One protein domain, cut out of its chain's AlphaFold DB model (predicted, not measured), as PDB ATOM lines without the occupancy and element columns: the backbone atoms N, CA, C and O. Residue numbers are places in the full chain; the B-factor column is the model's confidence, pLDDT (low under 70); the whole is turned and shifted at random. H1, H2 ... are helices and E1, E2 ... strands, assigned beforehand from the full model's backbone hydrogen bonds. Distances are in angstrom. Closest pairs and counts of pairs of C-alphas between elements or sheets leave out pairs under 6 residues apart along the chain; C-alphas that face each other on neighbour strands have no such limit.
ATOM      1  N   ALA A  20      77.164 -25.601  45.661       85.06
ATOM      2  CA  ALA A  20      78.199 -25.489  44.641       85.06
ATOM      3  C   ALA A  20      78.890 -24.117  44.688       85.06
ATOM      4  O   ALA A  20      80.107 -24.082  44.886       85.06
ATOM      5  N   ILE A  21      78.131 -23.003  44.627       88.81
ATOM      6  CA  ILE A  21      78.674 -21.647  44.844       88.81
ATOM      7  C   ILE A  21      79.498 -21.599  46.129       88.81
ATOM      8  O   ILE A  21      80.649 -21.167  46.114       88.81
ATOM      9  N   TYR A  22      78.944 -22.053  47.257       88.44
ATOM     10  CA  TYR A  22      79.662 -21.957  48.529       88.44
ATOM     11  C   TYR A  22      80.921 -22.822  48.563       88.44
ATOM     12  O   TYR A  22      81.912 -22.400  49.151       88.44
ATOM     13  N   SER A  23      80.914 -23.999  47.934       89.75
ATOM     14  CA  SER A  23      82.113 -24.832  47.811       89.75
ATOM     15  C   SER A  23      83.199 -24.111  47.019       89.75
ATOM     16  O   SER A  23      84.345 -24.047  47.462       89.75
ATOM     17  N   PHE A  24      82.835 -23.482  45.903       92.44
ATOM     18  CA  PHE A  24      83.769 -22.688  45.113       92.44
ATOM     19  C   PHE A  24      84.326 -21.490  45.894       92.44
ATOM     20  O   PHE A  24      85.544 -21.323  45.983       92.44
ATOM     21  N   LEU A  25      83.462 -20.697  46.539       91.88
ATOM     22  CA  LEU A  25      83.872 -19.542  47.347       91.88
ATOM     23  C   LEU A  25      84.758 -19.961  48.529       91.88
ATOM     24  O   LEU A  25      85.788 -19.336  48.784       91.88
ATOM     25  N   ASN A  26      84.395 -21.038  49.232       89.19
ATOM     26  CA  ASN A  26      85.206 -21.591  50.313       89.19
ATOM     27  C   ASN A  26      86.590 -22.004  49.818       89.19
ATOM     28  O   ASN A  26      87.574 -21.713  50.490       89.19
ATOM     29  N   GLY A  27      86.673 -22.635  48.647       89.75
ATOM     30  CA  GLY A  27      87.934 -23.004  48.017       89.75
ATOM     31  C   GLY A  27      88.805 -21.799  47.675       89.75
ATOM     32  O   GLY A  27      89.975 -21.771  48.063       89.75
ATOM     33  N   LEU A  28      88.238 -20.789  47.008       90.75
ATOM     34  CA  LEU A  28      88.952 -19.580  46.579       90.75
ATOM     35  C   LEU A  28      89.502 -18.764  47.752       90.75
ATOM     36  O   LEU A  28      90.668 -18.357  47.749       90.75
ATOM     37  N   PHE A  29      88.668 -18.532  48.763       88.62
ATOM     38  CA  PHE A  29      88.967 -17.589  49.839       88.62
ATOM     39  C   PHE A  29      89.457 -18.258  51.128       88.62
ATOM     40  O   PHE A  29      89.624 -17.586  52.146       88.62
ATOM     41  N   TYR A  30      89.731 -19.565  51.105       85.06
ATOM     42  CA  TYR A  30      90.263 -20.277  52.261       85.06
ATOM     43  C   TYR A  30      91.553 -19.636  52.796       85.06
ATOM     44  O   TYR A  30      92.535 -19.476  52.070       85.06
ATOM     45  N   GLY A  31      91.562 -19.295  54.089       77.00
ATOM     46  CA  GLY A  31      92.705 -18.654  54.747       77.00
ATOM     47  C   GLY A  31      92.924 -17.187  54.363       77.00
ATOM     48  O   GLY A  31      93.920 -16.599  54.782       77.00
ATOM     49  N   ARG A  32      92.015 -16.578  53.587       80.44
ATOM     50  CA  ARG A  32      92.046 -15.151  53.247       80.44
ATOM     51  C   ARG A  32      91.101 -14.372  54.157       80.44
ATOM     52  O   ARG A  32      89.993 -14.811  54.457       80.44
ATOM     53  N   LYS A  33      91.531 -13.182  54.584       73.81
ATOM     54  CA  LYS A  33      90.730 -12.308  55.447       73.81
ATOM     55  C   LYS A  33      89.634 -11.623  54.629       73.81
ATOM     56  O   LYS A  33      89.915 -10.665  53.913       73.81
ATOM     57  N   ILE A  34      88.385 -12.063  54.778       73.50
ATOM     58  CA  ILE A  34      87.222 -11.328  54.261       73.50
ATOM     59  C   ILE A  34      86.676 -10.447  55.379       73.50
ATOM     60  O   ILE A  34      86.148 -10.927  56.377       73.50
ATOM     61  N   ILE A  35      86.832  -9.134  55.218       61.09
ATOM     62  CA  ILE A  35      86.535  -8.151  56.268       61.09
ATOM     63  C   ILE A  35      85.017  -7.908  56.411       61.09
ATOM     64  O   ILE A  35      84.563  -7.489  57.473       61.09
ATOM     65  N   PHE A  36      84.215  -8.218  55.384       64.12
ATOM     66  CA  PHE A  36      82.807  -7.818  55.311       64.12
ATOM     67  C   PHE A  36      81.872  -8.981  54.957       64.12
ATOM     68  O   PHE A  36      81.770  -9.381  53.797       64.12
ATOM     69  N   SER A  37      81.116  -9.476  55.941       69.19
ATOM     70  CA  SER A  37      80.066 -10.490  55.737       69.19
ATOM     71  C   SER A  37      78.978 -10.028  54.757       69.19
ATOM     72  O   SER A  37      78.462 -10.828  53.979       69.19
ATOM     73  N   CYS A  38      78.670  -8.728  54.729       74.88
ATOM     74  CA  CYS A  38      77.720  -8.149  53.778       74.88
ATOM     75  C   CYS A  38      78.191  -8.269  52.319       74.88
ATOM     76  O   CYS A  38      77.362  -8.506  51.444       74.88
ATOM     77  N   LYS A  39      79.503  -8.172  52.059       82.69
ATOM     78  CA  LYS A  39      80.074  -8.325  50.713       82.69
ATOM     79  C   LYS A  39      79.914  -9.759  50.216       82.69
ATOM     80  O   LYS A  39      79.452  -9.966  49.104       82.69
ATOM     81  N   LEU A  40      80.183 -10.746  51.072       84.75
ATOM     82  CA  LEU A  40      79.953 -12.153  50.740       84.75
ATOM     83  C   LEU A  40      78.478 -12.435  50.416       84.75
ATOM     84  O   LEU A  40      78.193 -13.088  49.420       84.75
ATOM     85  N   ASN A  41      77.538 -11.915  51.212       84.56
ATOM     86  CA  ASN A  41      76.107 -12.112  50.953       84.56
ATOM     87  C   ASN A  41      75.667 -11.523  49.602       84.56
ATOM     88  O   ASN A  41      74.849 -12.130  48.910       84.56
ATOM     89  N   LYS A  42      76.216 -10.363  49.215       88.88
ATOM     90  CA  LYS A  42      75.977  -9.775  47.892       88.88
ATOM     91  C   LYS A  42      76.531 -10.653  46.775       88.88
ATOM     92  O   LYS A  42      75.773 -10.979  45.874       88.88
ATOM     93  N   VAL A  43      77.785 -11.098  46.893       90.81
ATOM     94  CA  VAL A  43      78.423 -12.016  45.932       90.81
ATOM     95  C   VAL A  43      77.602 -13.288  45.763       90.81
ATOM     96  O   VAL A  43      77.281 -13.682  44.653       90.81
ATOM     97  N   VAL A  44      77.200 -13.919  46.865       88.38
ATOM     98  CA  VAL A  44      76.372 -15.130  46.830       88.38
ATOM     99  C   VAL A  44      75.037 -14.872  46.127       88.38
ATOM    100  O   VAL A  44      74.592 -15.697  45.336       88.38
ATOM    101  N   THR A  45      74.396 -13.733  46.397       84.88
ATOM    102  CA  THR A  45      73.118 -13.368  45.768       84.88
ATOM    103  C   THR A  45      73.280 -13.108  44.271       84.88
ATOM    104  O   THR A  45      72.448 -13.541  43.479       84.88
ATOM    105  N   GLU A  46      74.341 -12.402  43.889       88.88
ATOM    106  CA  GLU A  46      74.707 -12.092  42.508       88.88
ATOM    107  C   GLU A  46      74.992 -13.370  41.709       88.88
ATOM    108  O   GLU A  46      74.359 -13.602  40.680       88.88
ATOM    109  N   LEU A  47      75.852 -14.250  42.232       88.69
ATOM    110  CA  LEU A  47      76.169 -15.540  41.618       88.69
ATOM    111  C   LEU A  47      74.933 -16.435  41.492       88.69
ATOM    112  O   LEU A  47      74.729 -17.049  40.449       88.69
ATOM    113  N   TRP A  48      74.076 -16.474  42.519       84.50
ATOM    114  CA  TRP A  48      72.865 -17.290  42.474       84.50
ATOM    115  C   TRP A  48      71.881 -16.789  41.414       84.50
ATOM    116  O   TRP A  48      71.335 -17.589  40.658       84.50
ATOM    117  N   LYS A  49      71.685 -15.469  41.300       79.75
ATOM    118  CA  LYS A  49      70.884 -14.894  40.212       79.75
ATOM    119  C   LYS A  49      71.474 -15.238  38.853       79.75
ATOM    120  O   LYS A  49      70.738 -15.693  37.987       79.75
ATOM    121  N   TYR A  50      72.790 -15.110  38.692       83.06
ATOM    122  CA  TYR A  50      73.461 -15.448  37.441       83.06
ATOM    123  C   TYR A  50      73.258 -16.919  37.048       83.06
ATOM    124  O   TYR A  50      72.885 -17.192  35.912       83.06
ATOM    125  N   ALA A  51      73.389 -17.860  37.990       80.31
ATOM    126  CA  ALA A  51      73.124 -19.286  37.753       80.31
ATOM    127  C   ALA A  51      71.661 -19.575  37.352       80.31
ATOM    128  O   ALA A  51      71.351 -20.534  36.634       80.31
ATOM    129  N   LEU A  52      70.727 -18.749  37.827       73.94
ATOM    130  CA  LEU A  52      69.309 -18.868  37.499       73.94
ATOM    131  C   LEU A  52      68.946 -18.216  36.154       73.94
ATOM    132  O   LEU A  52      68.104 -18.748  35.425       73.94
ATOM    133  N   GLU A  53      69.581 -17.093  35.825       70.44
ATOM    134  CA  GLU A  53      69.321 -16.273  34.638       70.44
ATOM    135  C   GLU A  53      70.125 -16.700  33.407       70.44
ATOM    136  O   GLU A  53      69.714 -16.380  32.288       70.44
ATOM    137  N   SER A  54      71.249 -17.410  33.578       58.22
ATOM    138  CA  SER A  54      72.099 -17.847  32.472       58.22
ATOM    139  C   SER A  54      71.334 -18.814  31.562       58.22
ATOM    140  O   SER A  54      71.373 -20.031  31.723       58.22
ATOM    141  N   LYS A  55      70.656 -18.262  30.552       51.00
ATOM    142  CA  LYS A  55      70.070 -18.976  29.405       51.00
ATOM    143  C   LYS A  55      71.143 -19.526  28.459       51.00
ATOM    144  O   LYS A  55      70.902 -19.637  27.260       51.00
ATOM    145  N   SER A  56      72.358 -19.776  28.943       42.50
ATOM    146  CA  SER A  56      73.426 -20.294  28.100       42.50
ATOM    147  C   SER A  56      72.993 -21.646  27.553       42.50
ATOM    148  O   SER A  56      72.785 -22.598  28.300       42.50
ATOM    149  N   SER A  57      72.859 -21.679  26.239       37.78
ATOM    150  CA  SER A  57      72.200 -22.671  25.395       37.78
ATOM    151  C   SER A  57      72.757 -24.100  25.446       37.78
ATOM    152  O   SER A  57      72.272 -24.936  24.699       37.78
ATOM    153  N   ASN A  58      73.724 -24.385  26.322       37.00
ATOM    154  CA  ASN A  58      74.305 -25.715  26.536       37.00
ATOM    155  C   ASN A  58      74.226 -26.187  27.998       37.00
ATOM    156  O   ASN A  58      74.618 -27.309  28.290       37.00
ATOM    157  N   ILE A  59      73.704 -25.370  28.922       43.19
ATOM    158  CA  ILE A  59      73.171 -25.917  30.171       43.19
ATOM    159  C   ILE A  59      71.853 -26.549  29.742       43.19
ATOM    160  O   ILE A  59      70.886 -25.826  29.493       43.19
ATOM    161  N   THR A  60      71.829 -27.863  29.539       35.97
ATOM    162  CA  THR A  60      70.601 -28.595  29.236       35.97
ATOM    163  C   THR A  60      69.573 -28.267  30.321       35.97
ATOM    164  O   THR A  60      69.654 -28.685  31.468       35.97
ATOM    165  N   THR A  61      68.626 -27.402  29.955       36.91
ATOM    166  CA  THR A  61      67.424 -27.059  30.733       36.91
ATOM    167  C   THR A  61      66.259 -27.990  30.386       36.91
ATOM    168  O   THR A  61      65.140 -27.850  30.902       36.91
ATOM    169  N   GLU A  62      66.517 -28.937  29.488       37.72
ATOM    170  CA  GLU A  62      65.629 -30.025  29.141       37.72
ATOM    171  C   GLU A  62      66.004 -31.232  29.988       37.72
ATOM    172  O   GLU A  62      67.146 -31.689  29.972       37.72
ATOM    173  N   LEU A  63      65.025 -31.709  30.757       41.94
ATOM    174  CA  LEU A  63      65.084 -33.041  31.327       41.94
ATOM    175  C   LEU A  63      65.168 -34.014  30.149       41.94
ATOM    176  O   LEU A  63      64.170 -34.211  29.458       41.94
ATOM    177  N   ASP A  64      66.331 -34.605  29.900       43.19
ATOM    178  CA  ASP A  64      66.346 -35.886  29.205       43.19
ATOM    179  C   ASP A  64      65.997 -36.985  30.230       43.19
ATOM    180  O   ASP A  64      66.158 -36.799  31.440       43.19
ATOM    181  N   SER A  65      65.462 -38.120  29.778       46.31
ATOM    182  CA  SER A  65      65.015 -39.218  30.651       46.31
ATOM    183  C   SER A  65      66.122 -39.854  31.514       46.31
ATOM    184  O   SER A  65      65.818 -40.641  32.404       46.31
ATOM    185  N   HIS A  66      67.383 -39.527  31.244       44.44
ATOM    186  CA  HIS A  66      68.602 -39.931  31.944       44.44
ATOM    187  C   HIS A  66      69.153 -38.787  32.829       44.44
ATOM    188  O   HIS A  66      69.940 -39.039  33.741       44.44
ATOM    189  N   ASN A  67      68.705 -37.543  32.607       44.72
ATOM    190  CA  ASN A  67      69.159 -36.308  33.258       44.72
ATOM    191  C   ASN A  67      68.109 -35.620  34.147       44.72
ATOM    192  O   ASN A  67      68.282 -34.469  34.558       44.72
ATOM    193  N   THR A  68      67.085 -36.345  34.595       44.00
ATOM    194  CA  THR A  68      66.245 -36.014  35.769       44.00
ATOM    195  C   THR A  68      67.046 -35.954  37.089       44.00
ATOM    196  O   THR A  68      66.486 -36.015  38.174       44.00
ATOM    197  N   SER A  69      68.369 -35.805  37.030       43.06
ATOM    198  CA  SER A  69      69.326 -36.485  37.903       43.06
ATOM    199  C   SER A  69      70.006 -35.588  38.949       43.06
ATOM    200  O   SER A  69      70.793 -36.041  39.772       43.06
ATOM    201  N   SER A  70      69.683 -34.300  39.015       44.47
ATOM    202  CA  SER A  70      70.094 -33.445  40.140       44.47
ATOM    203  C   SER A  70      69.255 -32.204  40.188       44.47
ATOM    204  O   SER A  70      69.591 -31.149  39.654       44.47
ATOM    205  N   LEU A  71      68.121 -32.362  40.843       50.16
ATOM    206  CA  LEU A  71      67.153 -31.296  40.982       50.16
ATOM    207  C   LEU A  71      67.246 -30.555  42.299       50.16
ATOM    208  O   LEU A  71      66.471 -29.632  42.534       50.16
ATOM    209  N   VAL A  72      68.236 -30.900  43.127       41.84
ATOM    210  CA  VAL A  72      68.457 -30.187  44.384       41.84
ATOM    211  C   VAL A  72      69.867 -29.627  44.572       41.84
ATOM    212  O   VAL A  72      70.193 -29.070  45.626       41.84
ATOM    213  N   GLY A  73      70.680 -29.686  43.517       48.38
ATOM    214  CA  GLY A  73      71.853 -28.842  43.344       48.38
ATOM    215  C   GLY A  73      71.535 -27.631  42.466       48.38
ATOM    216  O   GLY A  73      70.632 -27.655  41.640       48.38
ATOM    217  N   GLU A  74      72.322 -26.570  42.608       62.44
ATOM    218  CA  GLU A  74      72.303 -25.402  41.715       62.44
ATOM    219  C   GLU A  74      72.537 -25.768  40.227       62.44
ATOM    220  O   GLU A  74      72.141 -25.016  39.337       62.44
ATOM    221  N   PHE A  75      73.129 -26.945  39.962       71.38
ATOM    222  CA  PHE A  75      73.534 -27.446  38.644       71.38
ATOM    223  C   PHE A  75      73.126 -28.915  38.433       71.38
ATOM    224  O   PHE A  75      73.113 -29.704  39.382       71.38
ATOM    225  N   PHE A  76      72.838 -29.276  37.175       66.31
ATOM    226  CA  PHE A  76      72.303 -30.589  36.771       66.31
ATOM    227  C   PHE A  76      73.356 -31.666  36.503       66.31
ATOM    228  O   PHE A  76      73.043 -32.847  36.573       66.31
ATOM    229  N   ASN A  77      74.593 -31.265  36.228       72.38
ATOM    230  CA  ASN A  77      75.734 -32.145  35.995       72.38
ATOM    231  C   ASN A  77      77.034 -31.356  36.218       72.38
ATOM    232  O   ASN A  77      77.016 -30.131  36.421       72.38
ATOM    233  N   THR A  78      78.173 -32.047  36.191       80.56
ATOM    234  CA  THR A  78      79.482 -31.401  36.352       80.56
ATOM    235  C   THR A  78      79.814 -30.449  35.203       80.56
ATOM    236  O   THR A  78      80.407 -29.397  35.448       80.56
ATOM    237  N   GLU A  79      79.392 -30.749  33.972       81.75
ATOM    238  CA  GLU A  79      79.631 -29.885  32.809       81.75
ATOM    239  C   GLU A  79      78.996 -28.497  32.987       81.75
ATOM    240  O   GLU A  79      79.673 -27.477  32.836       81.75
ATOM    241  N   SER A  80      77.729 -28.452  33.403       79.50
ATOM    242  CA  SER A  80      76.986 -27.215  33.665       79.50
ATOM    243  C   SER A  80      77.640 -26.384  34.766       79.50
ATOM    244  O   SER A  80      77.743 -25.162  34.638       79.50
ATOM    245  N   LEU A  81      78.127 -27.032  35.832       85.94
ATOM    246  CA  LEU A  81      78.862 -26.350  36.895       85.94
ATOM    247  C   LEU A  81      80.198 -25.794  36.377       85.94
ATOM    248  O   LEU A  81      80.504 -24.632  36.623       85.94
ATOM    249  N   ILE A  82      80.985 -26.565  35.621       88.38
ATOM    250  CA  ILE A  82      82.248 -26.079  35.037       88.38
ATOM    251  C   ILE A  82      81.998 -24.886  34.113       88.38
ATOM    252  O   ILE A  82      82.735 -23.898  34.178       88.38
ATOM    253  N   PHE A  83      80.977 -24.971  33.263       85.38
ATOM    254  CA  PHE A  83      80.602 -23.899  32.351       85.38
ATOM    255  C   PHE A  83      80.236 -22.622  33.118       85.38
ATOM    256  O   PHE A  83      80.793 -21.558  32.845       85.38
ATOM    257  N   PHE A  84      79.381 -22.735  34.140       88.06
ATOM    258  CA  PHE A  84      79.060 -21.625  35.035       88.06
ATOM    259  C   PHE A  84      80.315 -21.035  35.687       88.06
ATOM    260  O   PHE A  84      80.544 -19.832  35.581       88.06
ATOM    261  N   LEU A  85      81.158 -21.867  36.309       90.69
ATOM    262  CA  LEU A  85      82.355 -21.406  37.015       90.69
ATOM    263  C   LEU A  85      83.330 -20.681  36.076       90.69
ATOM    264  O   LEU A  85      83.918 -19.676  36.460       90.69
ATOM    265  N   LYS A  86      83.490 -21.152  34.835       90.44
ATOM    266  CA  LYS A  86      84.316 -20.472  33.827       90.44
ATOM    267  C   LYS A  86      83.713 -19.140  33.383       90.44
ATOM    268  O   LYS A  86      84.458 -18.186  33.171       90.44
ATOM    269  N   ASN A  87      82.391 -19.051  33.269       89.12
ATOM    270  CA  ASN A  87      81.730 -17.806  32.883       89.12
ATOM    271  C   ASN A  87      81.801 -16.750  33.977       89.12
ATOM    272  O   ASN A  87      82.153 -15.613  33.682       89.12
ATOM    273  N   VAL A  88      81.544 -17.109  35.239       90.69
ATOM    274  CA  VAL A  88      81.571 -16.125  36.336       90.69
ATOM    275  C   VAL A  88      82.955 -15.508  36.540       90.69
ATOM    276  O   VAL A  88      83.064 -14.399  37.046       90.69
ATOM    277  N   LEU A  89      84.022 -16.194  36.123       90.75
ATOM    278  CA  LEU A  89      85.387 -15.663  36.147       90.75
ATOM    279  C   LEU A  89      85.662 -14.592  35.084       90.75
ATOM    280  O   LEU A  89      86.658 -13.880  35.208       90.75
ATOM    281  N   ASN A  90      84.814 -14.489  34.059       87.81
ATOM    282  CA  ASN A  90      84.978 -13.584  32.917       87.81
ATOM    283  C   ASN A  90      83.797 -12.608  32.740       87.81
ATOM    284  O   ASN A  90      83.840 -11.743  31.865       87.81
ATOM    285  N   GLU A  91      82.732 -12.746  33.529       89.69
ATOM    286  CA  GLU A  91      81.507 -11.960  33.394       89.69
ATOM    287  C   GLU A  91      81.634 -10.610  34.106       89.69
ATOM    288  O   GLU A  91      81.439 -10.491  35.316       89.69
ATOM    289  N   SER A  92      81.873  -9.556  33.326       86.00
ATOM    290  CA  SER A  92      82.066  -8.196  33.842       86.00
ATOM    291  C   SER A  92      80.877  -7.647  34.634       86.00
ATOM    292  O   SER A  92      81.065  -6.752  35.455       86.00
ATOM    293  N   LYS A  93      79.668  -8.188  34.431       87.75
ATOM    294  CA  LYS A  93      78.468  -7.810  35.193       87.75
ATOM    295  C   LYS A  93      78.486  -8.287  36.648       87.75
ATOM    296  O   LYS A  93      77.661  -7.813  37.421       87.75
ATOM    297  N   LEU A  94      79.384  -9.205  37.021       90.31
ATOM    298  CA  LEU A  94      79.511  -9.718  38.389       90.31
ATOM    299  C   LEU A  94      80.456  -8.838  39.228       90.31
ATOM    300  O   LEU A  94      81.507  -9.277  39.709       90.31
ATOM    301  N   GLU A  95      80.123  -7.551  39.341       91.06
ATOM    302  CA  GLU A  95      80.992  -6.521  39.921       91.06
ATOM    303  C   GLU A  95      81.378  -6.817  41.375       91.06
ATOM    304  O   GLU A  95      82.531  -6.611  41.769       91.06
ATOM    305  N   GLU A  96      80.443  -7.319  42.191       92.25
ATOM    306  CA  GLU A  96      80.718  -7.611  43.603       92.25
ATOM    307  C   GLU A  96      81.655  -8.821  43.731       92.25
ATOM    308  O   GLU A  96      82.583  -8.801  44.552       92.25
ATOM    309  N   PHE A  97      81.472  -9.848  42.890       93.06
ATOM    310  CA  PHE A  97      82.361 -11.010  42.820       93.06
ATOM    311  C   PHE A  97      83.786 -10.613  42.413       93.06
ATOM    312  O   PHE A  97      84.739 -10.918  43.138       93.06
ATOM    313  N   HIS A  98      83.946  -9.856  41.325       92.75
ATOM    314  CA  HIS A  98      85.258  -9.385  40.869       92.75
ATOM    315  C   HIS A  98      85.916  -8.424  41.864       92.75
ATOM    316  O   HIS A  98      87.113  -8.523  42.143       92.75
ATOM    317  N   SER A  99      85.133  -7.543  42.489       91.19
ATOM    318  CA  SER A  99      85.604  -6.691  43.581       91.19
ATOM    319  C   SER A  99      86.119  -7.514  44.763       91.19
ATOM    320  O   SER A  99      87.089  -7.126  45.425       91.19
ATOM    321  N   LEU A 100      85.479  -8.646  45.077       90.56
ATOM    322  CA  LEU A 100      85.936  -9.539  46.135       90.56
ATOM    323  C   LEU A 100      87.252 -10.234  45.760       90.56
ATOM    324  O   LEU A 100      88.189 -10.175  46.559       90.56
ATOM    325  N   LEU A 101      87.359 -10.797  44.551       90.69
ATOM    326  CA  LEU A 101      88.599 -11.394  44.036       90.69
ATOM    327  C   LEU A 101      89.777 -10.417  44.152       90.69
ATOM    328  O   LEU A 101      90.748 -10.709  44.860       90.69
ATOM    329  N   ASN A 102      89.613  -9.209  43.604       88.81
ATOM    330  CA  ASN A 102      90.621  -8.149  43.632       88.81
ATOM    331  C   ASN A 102      91.032  -7.781  45.063       88.81
ATOM    332  O   ASN A 102      92.218  -7.724  45.378       88.81
ATOM    333  N   SER A 103      90.061  -7.602  45.969       87.44
ATOM    334  CA  SER A 103      90.348  -7.247  47.369       87.44
ATOM    335  C   SER A 103      91.122  -8.319  48.140       87.44
ATOM    336  O   SER A 103      91.715  -8.030  49.176       87.44
ATOM    337  N   THR A 104      91.117  -9.556  47.644       85.31
ATOM    338  CA  THR A 104      91.831 -10.679  48.255       85.31
ATOM    339  C   THR A 104      93.108 -11.057  47.510       85.31
ATOM    340  O   THR A 104      93.792 -11.983  47.947       85.31
ATOM    341  N   GLY A 105      93.446 -10.352  46.423       86.94
ATOM    342  CA  GLY A 105      94.614 -10.630  45.587       86.94
ATOM    343  C   GLY A 105      94.502 -11.934  44.795       86.94
ATOM    344  O   GLY A 105      95.510 -12.610  44.601       86.94
ATOM    345  N   ILE A 106      93.287 -12.338  44.416       88.75
ATOM    346  CA  ILE A 106      93.060 -13.455  43.493       88.75
ATOM    347  C   ILE A 106      92.874 -12.873  42.093       88.75
ATOM    348  O   ILE A 106      91.965 -12.074  41.887       88.75
ATOM    349  N   ASP A 107      93.710 -13.295  41.149       89.38
ATOM    350  CA  ASP A 107      93.555 -12.985  39.727       89.38
ATOM    351  C   ASP A 107      92.705 -14.076  39.061       89.38
ATOM    352  O   ASP A 107      93.059 -15.257  39.119       89.38
ATOM    353  N   SER A 108      91.577 -13.704  38.450       89.38
ATOM    354  CA  SER A 108      90.695 -14.662  37.774       89.38
ATOM    355  C   SER A 108      91.342 -15.307  36.550       89.38
ATOM    356  O   SER A 108      91.021 -16.456  36.252       89.38
ATOM    357  N   ASN A 109      92.297 -14.636  35.894       88.56
ATOM    358  CA  ASN A 109      93.019 -15.179  34.736       88.56
ATOM    359  C   ASN A 109      93.905 -16.378  35.105       88.56
ATOM    360  O   ASN A 109      94.227 -17.210  34.260       88.56
ATOM    361  N   ASN A 110      94.264 -16.483  36.385       90.19
ATOM    362  CA  ASN A 110      95.105 -17.539  36.936       90.19
ATOM    363  C   ASN A 110      94.300 -18.721  37.493       90.19
ATOM    364  O   ASN A 110      94.876 -19.636  38.089       90.19
ATOM    365  N   ILE A 111      92.972 -18.705  37.338       92.94
ATOM    366  CA  ILE A 111      92.106 -19.785  37.805       92.94
ATOM    367  C   ILE A 111      91.891 -20.791  36.674       92.94
ATOM    368  O   ILE A 111      91.237 -20.508  35.673       92.94
ATOM    369  N   LYS A 112      92.403 -22.008  36.863       92.50
ATOM    370  CA  LYS A 112      92.214 -23.130  35.936       92.50
ATOM    371  C   LYS A 112      91.211 -24.112  36.522       92.50
ATOM    372  O   LYS A 112      91.395 -24.607  37.633       92.50
ATOM    373  N   ILE A 113      90.165 -24.416  35.758       92.81
ATOM    374  CA  ILE A 113      89.097 -25.343  36.150       92.81
ATOM    375  C   ILE A 113      89.076 -26.512  35.172       92.81
ATOM    376  O   ILE A 113      88.942 -26.306  33.960       92.81
ATOM    377  N   ARG A 114      89.164 -27.732  35.704       89.81
ATOM    378  CA  ARG A 114      89.039 -28.966  34.923       89.81
ATOM    379  C   ARG A 114      88.264 -30.035  35.680       89.81
ATOM    380  O   ARG A 114      88.274 -30.057  36.910       89.81
ATOM    381  N   CYS A 115      87.633 -30.919  34.924       86.94
ATOM    382  CA  CYS A 115      87.052 -32.136  35.460       86.94
ATOM    383  C   CYS A 115      88.152 -33.152  35.799       86.94
ATOM    384  O   CYS A 115      89.252 -33.097  35.234       86.94
ATOM    385  N   ILE A 116      87.858 -34.037  36.742       82.38
ATOM    386  CA  ILE A 116      88.582 -35.278  36.979       82.38
ATOM    387  C   ILE A 116      87.578 -36.397  36.725       82.38
ATOM    388  O   ILE A 116      86.661 -36.598  37.521       82.38
ATOM    389  N   ASP A 117      87.752 -37.075  35.595       70.38
ATOM    390  CA  ASP A 117      86.797 -38.062  35.079       70.38
ATOM    391  C   ASP A 117      87.101 -39.489  35.569       70.38
ATOM    392  O   ASP A 117      86.292 -40.396  35.398       70.38
ATOM    393  N   GLU A 118      88.254 -39.700  36.215       69.19
ATOM    394  CA  GLU A 118      88.686 -41.008  36.709       69.19
ATOM    395  C   GLU A 118      89.133 -40.965  38.178       69.19
ATOM    396  O   GLU A 118      89.954 -40.133  38.577       69.19
ATOM    397  N   VAL A 119      88.702 -41.955  38.972       63.38
ATOM    398  CA  VAL A 119      89.151 -42.162  40.370       63.38
ATOM    399  C   VAL A 119      90.664 -42.236  40.462       63.38
ATOM    400  O   VAL A 119      91.280 -41.570  41.289       63.38
ATOM    401  N   ALA A 120      91.274 -43.013  39.565       64.06
ATOM    402  CA  ALA A 120      92.713 -43.210  39.542       64.06
ATOM    403  C   ALA A 120      93.464 -41.894  39.295       64.06
ATOM    404  O   ALA A 120      94.588 -41.716  39.768       64.06
ATOM    405  N   GLU A 121      92.869 -40.960  38.551       72.44
ATOM    406  CA  GLU A 121      93.428 -39.628  38.377       72.44
ATOM    407  C   GLU A 121      93.308 -38.801  39.659       72.44
ATOM    408  O   GLU A 121      94.284 -38.163  40.065       72.44
ATOM    409  N   PHE A 122      92.164 -38.869  40.339       67.69
ATOM    410  CA  PHE A 122      91.970 -38.195  41.614       67.69
ATOM    411  C   PHE A 122      92.920 -38.704  42.710       67.69
ATOM    412  O   PHE A 122      93.555 -37.901  43.392       67.69
ATOM    413  N   ASP A 123      93.103 -40.018  42.838       64.19
ATOM    414  CA  ASP A 123      94.024 -40.614  43.814       64.19
ATOM    415  C   ASP A 123      95.464 -40.147  43.610       64.19
ATOM    416  O   ASP A 123      96.193 -39.885  44.573       64.19
ATOM    417  N   ARG A 124      95.877 -39.993  42.345       68.62
ATOM    418  CA  ARG A 124      97.169 -39.390  42.003       68.62
ATOM    419  C   ARG A 124      97.208 -37.920  42.403       68.62
ATOM    420  O   ARG A 124      98.196 -37.484  42.993       68.62
ATOM    421  N   GLU A 125      96.162 -37.153  42.111       68.44
ATOM    422  CA  GLU A 125      96.050 -35.748  42.520       68.44
ATOM    423  C   GLU A 125      96.115 -35.588  44.045       68.44
ATOM    424  O   GLU A 125      96.761 -34.658  44.525       68.44
ATOM    425  N   LEU A 126      95.575 -36.544  44.810       63.88
ATOM    426  CA  LEU A 126      95.604 -36.509  46.267       63.88
ATOM    427  C   LEU A 126      97.000 -36.655  46.894       63.88
ATOM    428  O   LEU A 126      97.197 -36.390  48.082       63.88
ATOM    429  N   THR A 127      97.978 -37.124  46.122       57.88
ATOM    430  CA  THR A 127      99.367 -37.262  46.586       57.88
ATOM    431  C   THR A 127     100.192 -35.993  46.385       57.88
ATOM    432  O   THR A 127     101.311 -35.901  46.892       57.88
ATOM    433  N   LYS A 128      99.658 -35.007  45.655       65.81
ATOM    434  CA  LYS A 128     100.362 -33.768  45.317       65.81
ATOM    435  C   LYS A 128     100.188 -32.721  46.420       65.81
ATOM    436  O   LYS A 128      99.207 -32.705  47.155       65.81
ATOM    437  N   SER A 129     101.151 -31.804  46.529       60.06
ATOM    438  CA  SER A 129     101.050 -30.666  47.453       60.06
ATOM    439  C   SER A 129      99.885 -29.745  47.058       60.06
ATOM    440  O   SER A 129      99.906 -29.117  46.002       60.06
ATOM    441  N   PHE A 130      98.869 -29.643  47.921       66.25
ATOM    442  CA  PHE A 130      97.605 -28.931  47.664       66.25
ATOM    443  C   PHE A 130      97.629 -27.437  47.994       66.25
ATOM    444  O   PHE A 130      96.626 -26.869  48.439       66.25
ATOM    445  N   GLU A 131      98.773 -26.768  47.885       72.06
ATOM    446  CA  GLU A 131      98.830 -25.379  48.344       72.06
ATOM    447  C   GLU A 131      97.902 -24.451  47.555       72.06
ATOM    448  O   GLU A 131      97.218 -23.612  48.153       72.06
ATOM    449  N   ASN A 132      97.825 -24.674  46.242       83.94
ATOM    450  CA  ASN A 132      97.138 -23.824  45.268       83.94
ATOM    451  C   ASN A 132      95.900 -24.467  44.646       83.94
ATOM    452  O   ASN A 132      95.235 -23.854  43.819       83.94
ATOM    453  N   VAL A 133      95.589 -25.695  45.049       88.00
ATOM    454  CA  VAL A 133      94.535 -26.503  44.445       88.00
ATOM    455  C   VAL A 133      93.454 -26.763  45.478       88.00
ATOM    456  O   VAL A 133      93.743 -27.008  46.651       88.00
ATOM    457  N   PHE A 134      92.208 -26.722  45.035       89.31
ATOM    458  CA  PHE A 134      91.085 -27.276  45.769       89.31
ATOM    459  C   PHE A 134      90.184 -28.067  44.832       89.31
ATOM    460  O   PHE A 134      90.255 -27.936  43.609       89.31
ATOM    461  N   TYR A 135      89.336 -28.892  45.426       88.12
ATOM    462  CA  TYR A 135      88.421 -29.756  44.701       88.12
ATOM    463  C   TYR A 135      86.993 -29.464  45.123       88.12
ATOM    464  O   TYR A 135      86.734 -29.251  46.307       88.12
ATOM    465  N   ILE A 136      86.080 -29.460  44.159       89.31
ATOM    466  CA  ILE A 136      84.640 -29.435  44.394       89.31
ATOM    467  C   ILE A 136      84.132 -30.844  44.111       89.31
ATOM    468  O   ILE A 136      84.378 -31.397  43.040       89.31
ATOM    469  N   VAL A 137      83.487 -31.441  45.107       82.44
ATOM    470  CA  VAL A 137      83.234 -32.881  45.157       82.44
ATOM    471  C   VAL A 137      81.745 -33.117  45.362       82.44
ATOM    472  O   VAL A 137      81.193 -32.578  46.329       82.44
ATOM    473  N   PRO A 138      81.088 -33.889  44.483       80.19
ATOM    474  CA  PRO A 138      79.691 -34.242  44.660       80.19
ATOM    475  C   PRO A 138      79.581 -35.353  45.708       80.19
ATOM    476  O   PRO A 138      80.278 -36.362  45.644       80.19
ATOM    477  N   ILE A 139      78.692 -35.186  46.682       73.19
ATOM    478  CA  ILE A 139      78.363 -36.208  47.678       73.19
ATOM    479  C   ILE A 139      76.859 -36.465  47.685       73.19
ATOM    480  O   ILE A 139      76.054 -35.561  47.451       73.19
ATOM    481  N   ASN A 140      76.474 -37.702  48.001       66.00
ATOM    482  CA  ASN A 140      75.075 -38.016  48.255       66.00
ATOM    483  C   ASN A 140      74.630 -37.314  49.534       66.00
ATOM    484  O   ASN A 140      75.283 -37.425  50.575       66.00
ATOM    485  N   ALA A 141      73.512 -36.606  49.450       58.75
ATOM    486  CA  ALA A 141      72.784 -36.211  50.639       58.75
ATOM    487  C   ALA A 141      71.920 -37.404  51.097       58.75
ATOM    488  O   ALA A 141      71.477 -38.206  50.282       58.75
ATOM    489  N   ASP A 142      71.761 -37.578  52.409       53.66
ATOM    490  CA  ASP A 142      70.954 -38.658  53.001       53.66
ATOM    491  C   ASP A 142      69.483 -38.583  52.527       53.66
ATOM    492  O   ASP A 142      68.986 -37.490  52.269       53.66
ATOM    493  N   ASN A 143      68.761 -39.708  52.493       43.59
ATOM    494  CA  ASN A 143      67.318 -39.783  52.213       43.59
ATOM    495  C   ASN A 143      66.469 -38.990  53.225       43.59
ATOM    496  O   ASN A 143      65.306 -38.699  52.973       43.59
ATOM    497  N   THR A 144      67.035 -38.621  54.380       46.91
ATOM    498  CA  THR A 144      66.401 -37.682  55.325       46.91
ATOM    499  C   THR A 144      66.539 -36.213  54.921       46.91
ATOM    500  O   THR A 144      65.953 -35.327  55.550       46.91
ATOM    501  N   CYS A 145      67.357 -35.916  53.910       48.41
ATOM    502  CA  CYS A 145      67.588 -34.564  53.452       48.41
ATOM    503  C   CYS A 145      66.647 -34.168  52.333       48.41
ATOM    504  O   CYS A 145      66.334 -34.919  51.421       48.41
ATOM    505  N   LYS A 146      66.297 -32.884  52.370       52.00
ATOM    506  CA  LYS A 146      65.517 -32.213  51.337       52.00
ATOM    507  C   LYS A 146      66.252 -32.121  49.993       52.00
ATOM    508  O   LYS A 146      65.738 -31.450  49.123       52.00
ATOM    509  N   ASN A 147      67.446 -32.692  49.839       54.56
ATOM    510  CA  ASN A 147      68.263 -32.583  48.637       54.56
ATOM    511  C   ASN A 147      68.795 -33.967  48.262       54.56
ATOM    512  O   ASN A 147      69.180 -34.704  49.163       54.56
ATOM    513  N   ASN A 148      68.872 -34.290  46.968       59.25
ATOM    514  CA  ASN A 148      69.420 -35.564  46.483       59.25
ATOM    515  C   ASN A 148      70.961 -35.557  46.386       59.25
ATOM    516  O   ASN A 148      71.605 -36.599  46.486       59.25
ATOM    517  N   MET A 149      71.566 -34.378  46.212       71.50
ATOM    518  CA  MET A 149      73.012 -34.202  46.077       71.50
ATOM    519  C   MET A 149      73.489 -32.928  46.783       71.50
ATOM    520  O   MET A 149      72.755 -31.943  46.913       71.50
ATOM    521  N   HIS A 150      74.730 -32.957  47.266       76.12
ATOM    522  CA  HIS A 150      75.402 -31.815  47.872       76.12
ATOM    523  C   HIS A 150      76.841 -31.699  47.361       76.12
ATOM    524  O   HIS A 150      77.507 -32.702  47.132       76.12
ATOM    525  N   TRP A 151      77.343 -30.473  47.227       81.50
ATOM    526  CA  TRP A 151      78.736 -30.211  46.864       81.50
ATOM    527  C   TRP A 151      79.539 -29.805  48.089       81.50
ATOM    528  O   TRP A 151      79.095 -28.965  48.880       81.50
ATOM    529  N   ILE A 152      80.742 -30.359  48.215       82.00
ATOM    530  CA  ILE A 152      81.712 -29.963  49.237       82.00
ATOM    531  C   ILE A 152      82.999 -29.463  48.593       82.00
ATOM    532  O   ILE A 152      83.358 -29.861  47.488       82.00
ATOM    533  N   CYS A 153      83.726 -28.619  49.320       86.88
ATOM    534  CA  CYS A 153      85.066 -28.206  48.939       86.88
ATOM    535  C   CYS A 153      86.116 -28.963  49.749       86.88
ATOM    536  O   CYS A 153      85.992 -29.088  50.966       86.88
ATOM    537  N   ILE A 154      87.196 -29.376  49.092       84.19
ATOM    538  CA  ILE A 154      88.355 -30.005  49.715       84.19
ATOM    539  C   ILE A 154      89.622 -29.223  49.389       84.19
ATOM    540  O   ILE A 154      89.942 -29.012  48.223       84.19
ATOM    541  N   ARG A 155      90.372 -28.817  50.419       84.00
ATOM    542  CA  ARG A 155      91.644 -28.093  50.272       84.00
ATOM    543  C   ARG A 155      92.575 -28.382  51.447       84.00
ATOM    544  O   ARG A 155      92.132 -28.338  52.588       84.00
ATOM    545  N   LYS A 156      93.874 -28.610  51.201       78.38
ATOM    546  CA  LYS A 156      94.909 -28.793  52.252       78.38
ATOM    547  C   LYS A 156      94.501 -29.769  53.375       78.38
ATOM    548  O   LYS A 156      94.616 -29.445  54.556       78.38
ATOM    549  N   ASN A 157      94.012 -30.948  53.011       73.19
ATOM    550  CA  ASN A 157      93.506 -31.955  53.948       73.19
ATOM    551  C   ASN A 157      92.317 -31.513  54.834       73.19
ATOM    552  O   ASN A 157      92.149 -31.987  55.959       73.19
ATOM    553  N   ARG A 158      91.514 -30.553  54.358       76.12
ATOM    554  CA  ARG A 158      90.345 -30.035  55.075       76.12
ATOM    555  C   ARG A 158      89.118 -29.995  54.181       76.12
ATOM    556  O   ARG A 158      89.202 -29.548  53.035       76.12
ATOM    557  N   ILE A 159      87.984 -30.453  54.711       78.44
ATOM    558  CA  ILE A 159      86.685 -30.250  54.072       78.44
ATOM    559  C   ILE A 159      86.189 -28.883  54.517       78.44
ATOM    560  O   ILE A 159      86.013 -28.626  55.709       78.44
ATOM    561  N   LEU A 160      85.974 -28.014  53.537       80.31
ATOM    562  CA  LEU A 160      85.463 -26.666  53.711       80.31
ATOM    563  C   LEU A 160      83.953 -26.682  53.440       80.31
ATOM    564  O   LEU A 160      83.480 -26.166  52.422       80.31
ATOM    565  N   ASN A 161      83.205 -27.365  54.311       71.81
ATOM    566  CA  ASN A 161      81.791 -27.636  54.076       71.81
ATOM    567  C   ASN A 161      80.974 -26.343  54.100       71.81
ATOM    568  O   ASN A 161      81.088 -25.520  55.009       71.81
ATOM    569  N   SER A 162      80.104 -26.214  53.110       63.06
ATOM    570  CA  SER A 162      79.096 -25.170  53.011       63.06
ATOM    571  C   SER A 162      77.837 -25.492  53.832       63.06
ATOM    572  O   SER A 162      77.177 -24.574  54.324       63.06
ATOM    573  N   GLY A 163      77.534 -26.784  54.031       61.72
ATOM    574  CA  GLY A 163      76.337 -27.309  54.701       61.72
ATOM    575  C   GLY A 163      76.565 -27.881  56.113       61.72
ATOM    576  O   GLY A 163      77.604 -27.685  56.740       61.72
ATOM    577  N   ASN A 164      75.555 -28.586  56.641       58.34
ATOM    578  CA  ASN A 164      75.589 -29.242  57.959       58.34
ATOM    579  C   ASN A 164      76.462 -30.526  57.947       58.34
ATOM    580  O   ASN A 164      76.588 -31.187  56.923       58.34
ATOM    581  N   PHE A 165      77.038 -30.923  59.086       58.59
ATOM    582  CA  PHE A 165      77.921 -32.102  59.238       58.59
ATOM    583  C   PHE A 165      77.277 -33.427  58.861       58.59
ATOM    584  O   PHE A 165      77.979 -34.363  58.485       58.59
ATOM    585  N   ASN A 166      75.951 -33.504  58.955       58.16
ATOM    586  CA  ASN A 166      75.208 -34.731  58.699       58.16
ATOM    587  C   ASN A 166      75.478 -35.297  57.293       58.16
ATOM    588  O   ASN A 166      75.525 -36.513  57.150       58.16
ATOM    589  N   TYR A 167      75.728 -34.435  56.296       58.12
ATOM    590  CA  TYR A 167      76.055 -34.852  54.926       58.12
ATOM    591  C   TYR A 167      77.399 -35.588  54.841       58.12
ATOM    592  O   TYR A 167      77.531 -36.586  54.143       58.12
ATOM    593  N   LEU A 168      78.397 -35.110  55.587       58.19
ATOM    594  CA  LEU A 168      79.754 -35.654  55.557       58.19
ATOM    595  C   LEU A 168      79.864 -36.973  56.303       58.19
ATOM    596  O   LEU A 168      80.531 -37.883  55.831       58.19
ATOM    597  N   ARG A 169      79.146 -37.096  57.422       57.75
ATOM    598  CA  ARG A 169      79.183 -38.284  58.274       57.75
ATOM    599  C   ARG A 169      78.857 -39.576  57.514       57.75
ATOM    600  O   ARG A 169      79.486 -40.594  57.763       57.75
ATOM    601  N   TYR A 170      77.897 -39.536  56.590       54.62
ATOM    602  CA  TYR A 170      77.546 -40.700  55.773       54.62
ATOM    603  C   TYR A 170      78.438 -40.865  54.545       54.62
ATOM    604  O   TYR A 170      78.753 -41.992  54.181       54.62
ATOM    605  N   ALA A 171      78.878 -39.761  53.929       51.41
ATOM    606  CA  ALA A 171      79.776 -39.816  52.777       51.41
ATOM    607  C   ALA A 171      81.151 -40.418  53.121       51.41
ATOM    608  O   ALA A 171      81.790 -40.989  52.243       51.41
ATOM    609  N   THR A 172      81.597 -40.304  54.376       51.44
ATOM    610  CA  THR A 172      82.904 -40.797  54.837       51.44
ATOM    611  C   THR A 172      82.816 -42.029  55.749       51.44
ATOM    612  O   THR A 172      83.796 -42.323  56.426       51.44
ATOM    613  N   GLU A 173      81.650 -42.691  55.852       52.72
ATOM    614  CA  GLU A 173      81.379 -43.760  56.844       52.72
ATOM    615  C   GLU A 173      81.861 -43.388  58.266       52.72
ATOM    616  O   GLU A 173      82.332 -44.209  59.056       52.72
ATOM    617  N   TRP A 174      81.775 -42.100  58.608       48.16
ATOM    618  CA  TRP A 174      82.278 -41.582  59.871       48.16
ATOM    619  C   TRP A 174      81.332 -41.967  61.006       48.16
ATOM    620  O   TRP A 174      80.307 -41.332  61.246       48.16
ATOM    621  N   HIS A 175      81.701 -43.001  61.753       44.91
ATOM    622  CA  HIS A 175      80.933 -43.501  62.894       44.91
ATOM    623  C   HIS A 175      81.304 -42.862  64.243       44.91
ATOM    624  O   HIS A 175      80.917 -43.381  65.290       44.91
ATOM    625  N   ASN A 176      82.017 -41.731  64.262       42.19
ATOM    626  CA  ASN A 176      82.367 -41.100  65.532       42.19
ATOM    627  C   ASN A 176      81.136 -40.476  66.204       42.19
ATOM    628  O   ASN A 176      80.562 -39.472  65.770       42.19
ATOM    629  N   ASN A 177      80.722 -41.143  67.280       39.62
ATOM    630  CA  ASN A 177      79.636 -40.760  68.160       39.62
ATOM    631  C   ASN A 177      80.009 -39.501  68.936       39.62
ATOM    632  O   ASN A 177      80.749 -39.554  69.909       39.62
ATOM    633  N   GLY A 178      79.395 -38.396  68.532       40.84
ATOM    634  CA  GLY A 178      79.200 -37.252  69.404       40.84
ATOM    635  C   GLY A 178      80.358 -36.279  69.391       40.84
ATOM    636  O   GLY A 178      81.196 -36.321  70.269       40.84
ATOM    637  N   GLU A 179      80.321 -35.337  68.449       40.09
ATOM    638  CA  GLU A 179      80.665 -33.946  68.738       40.09
ATOM    639  C   GLU A 179      80.253 -33.043  67.560       40.09
ATOM    640  O   GLU A 179      80.648 -33.236  66.412       40.09
ATOM    641  N   ARG A 180      79.363 -32.071  67.817       45.06
ATOM    642  CA  ARG A 180      78.896 -31.097  66.814       45.06
ATOM    643  C   ARG A 180      79.946 -29.999  66.660       45.06
ATOM    644  O   ARG A 180      79.786 -28.950  67.281       45.06
ATOM    645  N   HIS A 181      80.970 -30.168  65.826       45.81
ATOM    646  CA  HIS A 181      81.972 -29.106  65.681       45.81
ATOM    647  C   HIS A 181      82.348 -28.752  64.230       45.81
ATOM    648  O   HIS A 181      82.783 -29.593  63.462       45.81
ATOM    649  N   ASN A 182      82.191 -27.443  63.948       49.97
ATOM    650  CA  ASN A 182      82.858 -26.554  62.972       49.97
ATOM    651  C   ASN A 182      82.863 -26.895  61.480       49.97
ATOM    652  O   ASN A 182      83.283 -27.969  61.099       49.97
ATOM    653  N   THR A 183      82.516 -25.922  60.603       54.84
ATOM    654  CA  THR A 183      82.474 -26.017  59.106       54.84
ATOM    655  C   THR A 183      83.763 -26.488  58.435       54.84
ATOM    656  O   THR A 183      83.810 -26.668  57.222       54.84
ATOM    657  N   LEU A 184      84.788 -26.697  59.244       57.97
ATOM    658  CA  LEU A 184      86.086 -27.197  58.900       57.97
ATOM    659  C   LEU A 184      86.265 -28.577  59.540       57.97
ATOM    660  O   LEU A 184      86.393 -28.671  60.760       57.97
ATOM    661  N   ILE A 185      86.321 -29.622  58.717       66.62
ATOM    662  CA  ILE A 185      86.687 -30.970  59.170       66.62
ATOM    663  C   ILE A 185      88.098 -31.270  58.692       66.62
ATOM    664  O   ILE A 185      88.410 -31.082  57.514       66.62
ATOM    665  N   PHE A 186      88.940 -31.734  59.608       67.94
ATOM    666  CA  PHE A 186      90.230 -32.322  59.273       67.94
ATOM    667  C   PHE A 186      90.032 -33.787  58.933       67.94
ATOM    668  O   PHE A 186      89.357 -34.499  59.669       67.94
ATOM    669  N   PHE A 187      90.649 -34.224  57.849       66.81
ATOM    670  CA  PHE A 187      90.616 -35.612  57.431       66.81
ATOM    671  C   PHE A 187      92.037 -36.089  57.120       66.81
ATOM    672  O   PHE A 187      92.928 -35.320  56.742       66.81
ATOM    673  N   SER A 188      92.244 -37.384  57.253       66.81
ATOM    674  CA  SER A 188      93.385 -38.123  56.743       66.81
ATOM    675  C   SER A 188      93.215 -38.407  55.253       66.81
ATOM    676  O   SER A 188      92.104 -38.469  54.729       66.81
ATOM    677  N   ARG A 189      94.329 -38.636  54.552       67.06
ATOM    678  CA  ARG A 189      94.309 -39.034  53.136       67.06
ATOM    679  C   ARG A 189      93.414 -40.255  52.894       67.06
ATOM    680  O   ARG A 189      92.698 -40.268  51.903       67.06
ATOM    681  N   ALA A 190      93.456 -41.243  53.789       68.50
ATOM    682  CA  ALA A 190      92.647 -42.453  53.683       68.50
ATOM    683  C   ALA A 190      91.145 -42.132  53.698       68.50
ATOM    684  O   ALA A 190      90.428 -42.603  52.832       68.50
ATOM    685  N   GLU A 191      90.692 -41.252  54.595       68.75
ATOM    686  CA  GLU A 191      89.281 -40.837  54.664       68.75
ATOM    687  C   GLU A 191      88.819 -40.110  53.396       68.75
ATOM    688  O   GLU A 191      87.670 -40.260  52.985       68.75
ATOM    689  N   VAL A 192      89.705 -39.354  52.739       66.81
ATOM    690  CA  VAL A 192      89.395 -38.780  51.421       66.81
ATOM    691  C   VAL A 192      89.264 -39.869  50.388       66.81
ATOM    692  O   VAL A 192      88.254 -39.918  49.710       66.81
ATOM    693  N   VAL A 193      90.265 -40.737  50.263       67.12
ATOM    694  CA  VAL A 193      90.250 -41.810  49.266       67.12
ATOM    695  C   VAL A 193      88.976 -42.639  49.428       67.12
ATOM    696  O   VAL A 193      88.220 -42.751  48.476       67.12
ATOM    697  N   THR A 194      88.636 -43.051  50.652       67.94
ATOM    698  CA  THR A 194      87.391 -43.769  50.953       67.94
ATOM    699  C   THR A 194      86.137 -42.972  50.590       67.94
ATOM    700  O   THR A 194      85.193 -43.543  50.054       67.94
ATOM    701  N   MET A 195      86.102 -41.656  50.821       66.69
ATOM    702  CA  MET A 195      84.977 -40.819  50.388       66.69
ATOM    703  C   MET A 195      84.837 -40.787  48.860       66.69
ATOM    704  O   MET A 195      83.719 -40.766  48.359       66.69
ATOM    705  N   PHE A 196      85.947 -40.780  48.116       64.62
ATOM    706  CA  PHE A 196      85.958 -40.689  46.652       64.62
ATOM    707  C   PHE A 196      85.762 -42.018  45.941       64.62
ATOM    708  O   PHE A 196      84.969 -42.071  44.999       64.62
ATOM    709  N   GLU A 197      86.414 -43.083  46.402       63.56
ATOM    710  CA  GLU A 197      86.064 -44.465  46.061       63.56
ATOM    711  C   GLU A 197      84.582 -44.650  46.351       63.56
ATOM    712  O   GLU A 197      83.789 -44.911  45.457       63.56
ATOM    713  N   GLY A 198      84.171 -44.295  47.564       59.84
ATOM    714  CA  GLY A 198      82.789 -44.271  47.976       59.84
ATOM    715  C   GLY A 198      81.884 -43.380  47.136       59.84
ATOM    716  O   GLY A 198      80.695 -43.543  47.317       59.84
ATOM    717  N   ILE A 199      82.359 -42.477  46.263       56.81
ATOM    718  CA  ILE A 199      81.570 -41.731  45.257       56.81
ATOM    719  C   ILE A 199      81.527 -42.489  43.921       56.81
ATOM    720  O   ILE A 199      80.452 -42.630  43.348       56.81
ATOM    721  N   HIS A 200      82.657 -43.009  43.441       51.66
ATOM    722  CA  HIS A 200      82.796 -43.542  42.079       51.66
ATOM    723  C   HIS A 200      82.630 -45.065  41.968       51.66
ATOM    724  O   HIS A 200      82.289 -45.569  40.905       51.66
ATOM    725  N   THR A 201      82.843 -45.817  43.046       51.91
ATOM    726  CA  THR A 201      82.694 -47.282  43.100       51.91
ATOM    727  C   THR A 201      81.327 -47.700  43.657       51.91
ATOM    728  O   THR A 201      81.163 -48.815  44.150       51.91
ATOM    729  N   ARG A 202      80.324 -46.805  43.638       53.06
ATOM    730  CA  ARG A 202      79.014 -47.004  44.285       53.06
ATOM    731  C   ARG A 202      78.158 -48.067  43.582       53.06
ATOM    732  O   ARG A 202      77.270 -47.745  42.799       53.06
ATOM    733  N   GLU A 203      78.326 -49.331  43.968       42.62
ATOM    734  CA  GLU A 203      77.337 -50.393  43.705       42.62
ATOM    735  C   GLU A 203      76.003 -50.150  44.440       42.62
ATOM    736  O   GLU A 203      74.948 -50.594  43.982       42.62
ATOM    737  N   LYS A 204      76.009 -49.409  45.560       49.31
ATOM    738  CA  LYS A 204      74.783 -49.056  46.291       49.31
ATOM    739  C   LYS A 204      74.012 -47.967  45.541       49.31
ATOM    740  O   LYS A 204      74.292 -46.778  45.672       49.31
ATOM    741  N   SER A 205      73.013 -48.395  44.775       53.56
ATOM    742  CA  SER A 205      71.948 -47.557  44.228       53.56
ATOM    743  C   SER A 205      71.217 -46.823  45.357       53.56
ATOM    744  O   SER A 205      70.344 -47.397  46.004       53.56
ATOM    745  N   ASP A 250      75.920 -37.810  35.914       72.38
ATOM    746  CA  ASP A 250      77.007 -37.082  35.243       72.38
ATOM    747  C   ASP A 250      77.784 -36.164  36.221       72.38
ATOM    748  O   ASP A 250      78.177 -35.035  35.893       72.38
ATOM    749  N   PHE A 251      77.965 -36.617  37.470       76.88
ATOM    750  CA  PHE A 251      78.666 -35.886  38.526       76.88
ATOM    751  C   PHE A 251      80.071 -36.412  38.767       76.88
ATOM    752  O   PHE A 251      80.298 -37.366  39.506       76.88
ATOM    753  N   ASN A 252      81.020 -35.661  38.233       80.12
ATOM    754  CA  ASN A 252      82.446 -35.844  38.421       80.12
ATOM    755  C   ASN A 252      83.038 -34.774  39.343       80.12
ATOM    756  O   ASN A 252      82.459 -33.711  39.601       80.12
ATOM    757  N   VAL A 253      84.244 -35.053  39.817       84.31
ATOM    758  CA  VAL A 253      85.019 -34.164  40.680       84.31
ATOM    759  C   VAL A 253      85.575 -33.011  39.857       84.31
ATOM    760  O   VAL A 253      86.111 -33.208  38.771       84.31
ATOM    761  N   ILE A 254      85.527 -31.796  40.397       89.50
ATOM    762  CA  ILE A 254      86.116 -30.623  39.751       89.50
ATOM    763  C   ILE A 254      87.393 -30.242  40.482       89.50
ATOM    764  O   ILE A 254      87.378 -30.010  41.690       89.50
ATOM    765  N   ARG A 255      88.492 -30.106  39.743       91.19
ATOM    766  CA  ARG A 255      89.743 -29.522  40.231       91.19
ATOM    767  C   ARG A 255      89.806 -28.053  39.852       91.19
ATOM    768  O   ARG A 255      89.677 -27.699  38.680       91.19
ATOM    769  N   VAL A 256      90.091 -27.220  40.845       92.56
ATOM    770  CA  VAL A 256      90.335 -25.791  40.667       92.56
ATOM    771  C   VAL A 256      91.735 -25.461  41.156       92.56
ATOM    772  O   VAL A 256      92.087 -25.704  42.309       92.56
ATOM    773  N   GLU A 257      92.537 -24.900  40.267       91.75
ATOM    774  CA  GLU A 257      93.880 -24.412  40.553       91.75
ATOM    775  C   GLU A 257      93.895 -22.895  40.494       91.75
ATOM    776  O   GLU A 257      93.345 -22.297  39.575       91.75
ATOM    777  N   VAL A 258      94.501 -22.290  41.510       88.81
ATOM    778  CA  VAL A 258      94.681 -20.848  41.635       88.81
ATOM    779  C   VAL A 258      96.184 -20.608  41.631       88.81
ATOM    780  O   VAL A 258      96.828 -20.782  42.671       88.81
ATOM    781  N   ASP A 259      96.752 -20.291  40.466       74.31
ATOM    782  CA  ASP A 259      98.201 -20.096  40.345       74.31
ATOM    783  C   ASP A 259      98.665 -18.980  41.302       74.31
ATOM    784  O   ASP A 259      98.023 -17.932  41.445       74.31
TER     785      ASP A 259
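What this domain is: This is residues 20 to 205 and 250 to 259 of the 261 residues of an uncharacterized protein of Lactobacillus reuteri (UniProt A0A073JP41). One strongly twisted sheet of six strands forms the core, with H1 and H3 packed on one face and H7 on the opposite face. H2 packs on H1 and H4 on H2, farther out from the sheet, while the short helices H5 and H6 pack on H7. The printed part has 196 residues, with seven named helices and six named strands in the order H1 H2 H3 H4 E1 H5 E2 E3 E4 H6 E5 H7 E6. The sheet runs E1 E6 E2 E3 E4 E5, antiparallel throughout, and the class is mixed, helices and strands. The whole is compact, with a radius of gyration of the C-alphas of 16.5 A and spans of 44 by 42 by 31 A.

How they stand to each other: The sheet has edge strands E1, residues 111 to 116, and E5, residues 184 to 186, and inner strands E6, residues 253 to 258, E2, residues 133 to 140, E3, residues 149 to 155, and E4, residues 158 to 160. E2, E3 and E4 make a meander, each strand the antiparallel neighbour of the one before, with hairpins E2 and E3, and E3 and E4. Within hydrogen-bond range are, among others, N 114 and O 255 at 3.0 A, N 136 and O 254 at 2.8 A, N 137 and O 152 at 2.9 A, N 160 and O 153 at 2.8 A, and N 159 and O 185 at 2.9 A. H1, residues 20 to 29, is on the sheet, the closest C-alphas to E3 being Ser 23 and Cys 153, 4.6 A apart. H3, residues 78 to 88, on the same face, runs along the strands over E1 and E6 at a height over the sheet of 9.7 A. H2, residues 37 to 53, is not on the sheet; it forms a helical hairpin with H1, touching it with residues 44 to 48 alone, closest at C-alphas Ile 21 and Val 44, 7.2 A. H4, residues 95 to 103, touches H2 at a steep tilt of 46 degrees, closest at C-alphas Val 43 and Phe 97, 5.1 A. H7, residues 189 to 200, is on the opposite face from H1, at a height over the sheet of 9.5 A. H5, residues 119 to 125, only grazes the sheet; E1, H5 and E2 form a split strand-helix-strand unit, its two strands running the same way with E6 between them, and its crossover is right-handed. H5 touches H7 at a shallow tilt of 31 degrees, opposite ways, closest at C-alphas Val 119 and His 200, 6.7 A. H6, residues 166 to 171, stands at the sheet's level and only just touches H7, with 3 pairs of C-alphas within 8 A, closest at Ala 171 and Met 195, 5.8 A. Each O i to N i+4 pair is within hydrogen-bond range in H1, H2, H3, H4, H5 and H7, and 1 of 2 in H6.

Where its parts are: H1 begins at C-alpha 20, (78.199, -25.489, 44.641). H2 measures 24.4 A from first to last C-alpha, H7 16.6 A, H3 15.4 A, E2 22.9 A, E3 20.1 A and E6 16.5 A. E6 ends at C-alpha 258, (94.681, -20.848, 41.635).

The domain as a whole: The C-alphas farthest apart, those of Ser 92 and Asn 177, are 47.4 A apart. Residues 206 to 249 are not printed, and C-alphas 205 and 250 are 14.7 A apart across this cut. The links H2 to H3 and H6 to E5 are long. Mean pLDDT of the printed part is 71.0, with 90 residues under 70, among them 54 to 74 and 162 to 205.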